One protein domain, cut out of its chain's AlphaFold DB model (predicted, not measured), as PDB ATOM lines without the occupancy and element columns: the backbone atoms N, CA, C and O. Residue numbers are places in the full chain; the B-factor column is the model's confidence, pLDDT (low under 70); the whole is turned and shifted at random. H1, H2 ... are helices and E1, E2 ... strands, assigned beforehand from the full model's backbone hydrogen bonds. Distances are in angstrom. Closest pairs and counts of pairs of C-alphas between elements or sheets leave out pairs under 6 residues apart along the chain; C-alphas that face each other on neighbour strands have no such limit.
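This is residues 35 to 87 of the 110 residues of an uncharacterized protein of uncultured Clostridium sp (UniProt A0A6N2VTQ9). Three short helices and one short strand stand spaced round a ring of chain, joined by stretches of loop: H1 takes one end of the long axis, E1 and H3 the other, and H2 one side between them. The opening stretch, residues 35 to 41, runs from beside E1 to H1, and the tail, residues 80 to 87, ends beyond H3 on the side away from H2. The printed part has 53 residues, with the order H1, H2, E1, H3. The class is mostly helix, though 23 residues, under half, are in named elements. The whole is compact, with a radius of gyration of the C-alphas of 10.9 A and spans of 30 by 26 by 16 A.

Go along from Glu 35 to H1, residues 42 to 51, which touches no helix. H2, residues 59 to 64, is apart from H1. Next look at E1, residues 73 to 75, which pairs with no named strand and is apart from both H1 and H2. H3, residues 76 to 79, follows E1 over a tight link, and the two meet only through their link. H3 is apart from H1 and H2. In H1 and H2 every O i to N i+4 pair is within hydrogen-bond range; H3 is too short for such a pair, and its 1 pair of O i to N i+3 is within range.

Find C-alpha 42 at (28.362, 16.864, 36.843); from there H1 runs 14.2 A to C-alpha 51. H2 begins at C-alpha 59, at (23.157, 5.136, 36.702), and runs 8.5 A to C-alpha 64. E1 covers 6.7 A from Leu 73 to Val 75. H3 covers 5.2 A from Asn 76 and ends at C-alpha 79, at (18.523, 17.115, 28.087).

The two C-alphas farthest apart are those of Asn 53 and Glu 71, at 31.1 A. The printed part has no cut. The links H1 to H2, 7 residues, and H2 to E1, 8 residues, are short; no link is long. The mean pLDDT of the printed part is 93.9, and no printed residue is under 70.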
ATOM      1  N   GLU A  35      22.462  11.111  23.007       95.75
ATOM      2  CA  GLU A  35      22.953  10.005  23.825       95.75
ATOM      3  C   GLU A  35      23.359  10.474  25.224       95.75
ATOM      4  O   GLU A  35      23.813  11.602  25.436       95.75
ATOM      5  N   TYR A  36      23.183   9.588  26.197       95.88
ATOM      6  CA  TYR A  36      23.594   9.817  27.567       95.88
ATOM      7  C   TYR A  36      25.113   9.684  27.722       95.88
ATOM      8  O   TYR A  36      25.690   8.634  27.454       95.88
ATOM      9  N   GLU A  37      25.737  10.730  28.260       95.56
ATOM     10  CA  GLU A  37      27.157  10.756  28.599       95.56
ATOM     11  C   GLU A  37      27.319  11.277  30.032       95.56
ATOM     12  O   GLU A  37      26.958  12.413  30.347       95.56
ATOM     13  N   ALA A  38      27.859  10.444  30.924       93.88
ATOM     14  CA  ALA A  38      27.918  10.740  32.356       93.88
ATOM     15  C   ALA A  38      28.718  12.013  32.674       93.88
ATOM     16  O   ALA A  38      28.427  12.695  33.662       93.88
ATOM     17  N   SER A  39      29.710  12.345  31.841       95.25
ATOM     18  CA  SER A  39      30.531  13.543  32.009       95.25
ATOM     19  C   SER A  39      29.800  14.867  31.745       95.25
ATOM     20  O   SER A  39      30.313  15.894  32.187       95.25
ATOM     21  N   ASN A  40      28.605  14.840  31.136       96.12
ATOM     22  CA  ASN A  40      27.778  16.021  30.842       96.12
ATOM     23  C   ASN A  40      26.781  16.390  31.958       96.12
ATOM     24  O   ASN A  40      25.996  17.318  31.776       96.12
ATOM     25  N   PHE A  41      26.765  15.660  33.078       96.19
ATOM     26  CA  PHE A  41      25.790  15.842  34.165       96.19
ATOM     27  C   PHE A  41      26.462  16.002  35.535       96.19
ATOM     28  O   PHE A  41      25.970  15.491  36.551       96.19
ATOM     29  N   LYS A  42      27.619  16.665  35.591       96.31
ATOM     30  CA  LYS A  42      28.362  16.864  36.843       96.31
ATOM     31  C   LYS A  42      27.610  17.800  37.775       96.31
ATOM     32  O   LYS A  42      27.468  17.472  38.953       96.31
ATOM     33  N   ILE A  43      27.043  18.887  37.246       96.00
ATOM     34  CA  ILE A  43      26.289  19.872  38.031       96.00
ATOM     35  C   ILE A  43      25.086  19.196  38.691       96.00
ATOM     36  O   ILE A  43      24.860  19.361  39.889       96.00
ATOM     37  N   LEU A  44      24.351  18.366  37.943       95.94
ATOM     38  CA  LEU A  44      23.216  17.609  38.476       95.94
ATOM     39  C   LEU A  44      23.633  16.678  39.627       95.94
ATOM     40  O   LEU A  44      22.951  16.606  40.652       95.94
ATOM     41  N   ARG A  45      24.751  15.957  39.481       95.44
ATOM     42  CA  ARG A  45      25.236  15.019  40.506       95.44
ATOM     43  C   ARG A  45      25.738  15.729  41.753       95.44
ATOM     44  O   ARG A  45      25.434  15.285  42.859       95.44
ATOM     45  N   GLU A  46      26.469  16.826  41.588       96.31
ATOM     46  CA  GLU A  46      26.936  17.671  42.691       96.31
ATOM     47  C   GLU A  46      25.758  18.312  43.433       96.31
ATOM     48  O   GLU A  46      25.704  18.296  44.668       96.31
ATOM     49  N   PHE A  47      24.762  18.801  42.692       96.50
ATOM     50  CA  PHE A  47      23.520  19.318  43.257       96.50
ATOM     51  C   PHE A  47      22.784  18.237  44.058       96.50
ATOM     52  O   PHE A  47      22.423  18.457  45.215       96.50
ATOM     53  N   TYR A  48      22.615  17.039  43.497       95.94
ATOM     54  CA  TYR A  48      21.971  15.935  44.203       95.94
ATOM     55  C   TYR A  48      22.738  15.552  45.474       95.94
ATOM     56  O   TYR A  48      22.128  15.442  46.538       95.94
ATOM     57  N   ALA A  49      24.063  15.400  45.402       96.31
ATOM     58  CA  ALA A  49      24.884  15.023  46.549       96.31
ATOM     59  C   ALA A  49      24.829  16.071  47.674       96.31
ATOM     60  O   ALA A  49      24.643  15.709  48.838       96.31
ATOM     61  N   SER A  50      24.921  17.361  47.338       97.25
ATOM     62  CA  SER A  50      24.860  18.457  48.318       97.25
ATOM     63  C   SER A  50      23.504  18.564  49.025       97.25
ATOM     64  O   SER A  50      23.461  18.938  50.196       97.25
ATOM     65  N   HIS A  51      22.411  18.169  48.365       96.00
ATOM     66  CA  HIS A  51      21.051  18.267  48.910       96.00
ATOM     67  C   HIS A  51      20.495  16.943  49.460       96.00
ATOM     68  O   HIS A  51      19.415  16.933  50.046       96.00
ATOM     69  N   ASN A  52      21.215  15.826  49.306       94.69
ATOM     70  CA  ASN A  52      20.775  14.493  49.745       94.69
ATOM     71  C   ASN A  52      21.820  13.787  50.621       94.69
ATOM     72  O   ASN A  52      22.068  12.592  50.461       94.69
ATOM     73  N   ASN A  53      22.439  14.514  51.555       95.00
ATOM     74  CA  ASN A  53      23.377  13.969  52.548       95.00
ATOM     75  C   ASN A  53      24.570  13.219  51.918       95.00
ATOM     76  O   ASN A  53      24.991  12.179  52.421       95.00
ATOM     77  N   GLY A  54      25.089  13.710  50.792       92.69
ATOM     78  CA  GLY A  54      26.210  13.094  50.083       92.69
ATOM     79  C   GLY A  54      25.854  11.824  49.305       92.69
ATOM     80  O   GLY A  54      26.756  11.136  48.830       92.69
ATOM     81  N   LYS A  55      24.565  11.479  49.161       94.12
ATOM     82  CA  LYS A  55      24.152  10.345  48.323       94.12
ATOM     83  C   LYS A  55      24.566  10.567  46.871       94.12
ATOM     84  O   LYS A  55      24.440  11.661  46.331       94.12
ATOM     85  N   VAL A  56      24.991   9.487  46.224       94.06
ATOM     86  CA  VAL A  56      25.371   9.495  44.811       94.06
ATOM     87  C   VAL A  56      24.161   9.146  43.955       94.06
ATOM     88  O   VAL A  56      23.509   8.120  44.163       94.06
ATOM     89  N   LEU A  57      23.887   9.986  42.963       94.56
ATOM     90  CA  LEU A  57      22.915   9.696  41.919       94.56
ATOM     91  C   LEU A  57      23.525   8.663  40.961       94.56
ATOM     92  O   LEU A  57      24.391   9.000  40.157       94.56
ATOM     93  N   THR A  58      23.149   7.393  41.120       95.19
ATOM     94  CA  THR A  58      23.709   6.268  40.343       95.19
ATOM     95  C   THR A  58      23.037   6.112  38.978       95.19
ATOM     96  O   THR A  58      21.875   6.482  38.818       95.19
ATOM     97  N   GLU A  59      23.720   5.469  38.026       94.06
ATOM     98  CA  GLU A  59      23.157   5.136  36.702       94.06
ATOM     99  C   GLU A  59      21.852   4.352  36.811       94.06
ATOM    100  O   GLU A  59      20.848   4.685  36.193       94.06
ATOM    101  N   LYS A  60      21.827   3.346  37.692       93.38
ATOM    102  CA  LYS A  60      20.628   2.541  37.933       93.38
ATOM    103  C   LYS A  60      19.458   3.398  38.424       93.38
ATOM    104  O   LYS A  60      18.319   3.148  38.040       93.38
ATOM    105  N   ALA A  61      19.732   4.402  39.259       93.81
ATOM    106  CA  ALA A  61      18.710   5.332  39.725       93.81
ATOM    107  C   ALA A  61      18.202   6.212  38.572       93.81
ATOM    108  O   ALA A  61      16.990   6.295  38.374       93.81
ATOM    109  N   LEU A  62      19.101   6.802  37.778       94.62
ATOM    110  CA  LEU A  62      18.751   7.603  36.597       94.62
ATOM    111  C   LEU A  62      17.903   6.807  35.598       94.62
ATOM    112  O   LEU A  62      16.841   7.269  35.179       94.62
ATOM    113  N   GLN A  63      18.307   5.575  35.294       93.44
ATOM    114  CA  GLN A  63      17.555   4.681  34.420       93.44
ATOM    115  C   GLN A  63      16.182   4.327  35.010       93.44
ATOM    116  O   GLN A  63      15.180   4.379  34.301       93.44
ATOM    117  N   SER A  64      16.094   4.045  36.317       92.38
ATOM    118  CA  SER A  64      14.811   3.760  36.984       92.38
ATOM    119  C   SER A  64      13.847   4.954  36.998       92.38
ATOM    120  O   SER A  64      12.636   4.760  37.035       92.38
ATOM    121  N   MET A  65      14.380   6.178  36.938       91.94
ATOM    122  CA  MET A  65      13.609   7.420  36.815       91.94
ATOM    123  C   MET A  65      13.218   7.741  35.366       91.94
ATOM    124  O   MET A  65      12.486   8.699  35.136       91.94
ATOM    125  N   GLY A  66      13.691   6.961  34.389       92.44
ATOM    126  CA  GLY A  66      13.445   7.206  32.970       92.44
ATOM    127  C   GLY A  66      14.255   8.369  32.393       92.44
ATOM    128  O   GLY A  66      13.829   8.954  31.403       92.44
ATOM    129  N   PHE A  67      15.404   8.708  32.992       94.94
ATOM    130  CA  PHE A  67      16.282   9.794  32.530       94.94
ATOM    131  C   PHE A  67      16.845   9.532  31.120       94.94
ATOM    132  O   PHE A  67      17.024  10.451  30.323       94.94
ATOM    133  N   TYR A  68      17.067   8.262  30.786       95.00
ATOM    134  CA  TYR A  68      17.379   7.784  29.442       95.00
ATOM    135  C   TYR A  68      16.733   6.413  29.208       95.00
ATOM    136  O   TYR A  68      16.382   5.700  30.155       95.00
ATOM    137  N   LYS A  69      16.527   6.062  27.939       91.12
ATOM    138  CA  LYS A  69      15.985   4.769  27.499       91.12
ATOM    139  C   LYS A  69      17.063   3.684  27.521       91.12
ATOM    140  O   LYS A  69      18.247   3.975  27.632       91.12
ATOM    141  N   GLU A  70      16.659   2.423  27.380       84.94
ATOM    142  CA  GLU A  70      17.585   1.276  27.336       84.94
ATOM    143  C   GLU A  70      18.619   1.377  26.203       84.94
ATOM    144  O   GLU A  70      19.733   0.886  26.340       84.94
ATOM    145  N   GLU A  71      18.276   2.086  25.128       88.31
ATOM    146  CA  GLU A  71      19.143   2.391  23.982       88.31
ATOM    147  C   GLU A  71      20.210   3.462  24.289       88.31
ATOM    148  O   GLU A  71      21.016   3.788  23.428       88.31
ATOM    149  N   GLY A  72      20.212   4.036  25.500       91.69
ATOM    150  CA  GLY A  72      21.130   5.104  25.907       91.69
ATOM    151  C   GLY A  72      20.679   6.514  25.514       91.69
ATOM    152  O   GLY A  72      21.353   7.479  25.858       91.69
ATOM    153  N   LEU A  73      19.534   6.666  24.841       95.69
ATOM    154  CA  LEU A  73      19.007   7.972  24.441       95.69
ATOM    155  C   LEU A  73      18.332   8.699  25.607       95.69
ATOM    156  O   LEU A  73      17.454   8.147  26.278       95.69
ATOM    157  N   LEU A  74      18.707   9.959  25.816       96.06
ATOM    158  CA  LEU A  74      18.111  10.853  26.805       96.06
ATOM    159  C   LEU A  74      16.641  11.117  26.488       96.06
ATOM    160  O   LEU A  74      16.255  11.223  25.323       96.06
ATOM    161  N   VAL A  75      15.819  11.311  27.518       95.06
ATOM    162  CA  VAL A  75      14.506  11.946  27.331       95.06
ATOM    163  C   VAL A  75      14.660  13.466  27.253       95.06
ATOM    164  O   VAL A  75      15.595  14.034  27.814       95.06
ATOM    165  N   ASN A  76      13.738  14.153  26.586       92.81
ATOM    166  CA  ASN A  76      13.803  15.603  26.393       92.81
ATOM    167  C   ASN A  76      13.923  16.382  27.710       92.81
ATOM    168  O   ASN A  76      14.615  17.396  27.749       92.81
ATOM    169  N   GLY A  77      13.281  15.915  28.787       92.00
ATOM    170  CA  GLY A  77      13.415  16.540  30.104       92.00
ATOM    171  C   GLY A  77      14.827  16.406  30.681       92.00
ATOM    172  O   GLY A  77      15.327  17.335  31.304       92.00
ATOM    173  N   ALA A  78      15.499  15.281  30.425       94.75
ATOM    174  CA  ALA A  78      16.860  15.024  30.886       94.75
ATOM    175  C   ALA A  78      17.896  15.895  30.160       94.75
ATOM    176  O   ALA A  78      18.840  16.363  30.789       94.75
ATOM    177  N   VAL A  79      17.676  16.196  28.875       95.06
ATOM    178  CA  VAL A  79      18.523  17.115  28.087       95.06
ATOM    179  C   VAL A  79      18.638  18.497  28.741       95.06
ATOM    180  O   VAL A  79      19.684  19.135  28.667       95.06
ATOM    181  N   LEU A  80      17.592  18.957  29.434       94.00
ATOM    182  CA  LEU A  80      17.593  20.263  30.105       94.00
ATOM    183  C   LEU A  80      18.566  20.339  31.294       94.00
ATOM    184  O   LEU A  80      18.848  21.437  31.768       94.00
ATOM    185  N   PHE A  81      19.059  19.195  31.779       94.62
ATOM    186  CA  PHE A  81      20.015  19.101  32.885       94.62
ATOM    187  C   PHE A  81      21.471  18.946  32.427       94.62
ATOM    188  O   PHE A  81      22.340  18.784  33.283       94.62
ATOM    189  N   GLU A  82      21.753  18.965  31.120       95.31
ATOM    190  CA  GLU A  82      23.137  18.956  30.633       95.31
ATOM    191  C   GLU A  82      23.890  20.199  31.134       95.31
ATOM    192  O   GLU A  82      23.386  21.322  31.055       95.31
ATOM    193  N   ASP A  83      25.136  20.013  31.574       94.81
ATOM    194  CA  ASP A  83      25.978  21.071  32.150       94.81
ATOM    195  C   ASP A  83      26.178  22.269  31.196       94.81
ATOM    196  O   ASP A  83      26.413  23.399  31.628       94.81
ATOM    197  N   HIS A  84      26.071  22.029  29.886       92.25
ATOM    198  CA  HIS A  84      26.250  23.020  28.820       92.25
ATOM    199  C   HIS A  84      24.945  23.361  28.083       92.25
ATOM    200  O   HIS A  84      24.967  23.845  26.948       92.25
ATOM    201  N   TYR A  85      23.788  23.107  28.700       91.19
ATOM    202  CA  TYR A  85      22.510  23.482  28.110       91.19
ATOM    203  C   TYR A  85      22.310  25.010  28.144       91.19
ATOM    204  O   TYR A  85      22.155  25.621  29.200       91.19
ATOM    205  N   HIS A  86      22.271  25.638  26.965       85.38
ATOM    206  CA  HIS A  86      22.072  27.089  26.790       85.38
ATOM    207  C   HIS A  86      20.760  27.438  26.067       85.38
ATOM    208  O   HIS A  86      20.612  28.518  25.492       85.38
ATOM    209  N   GLY A  87      19.805  26.507  26.037       84.38
ATOM    210  CA  GLY A  87      18.527  26.717  25.365       84.38
ATOM    211  C   GLY A  87      17.592  27.639  26.151       84.38
ATOM    212  O   GLY A  87      17.530  27.591  27.374       84.38
TER     213      GLY A  87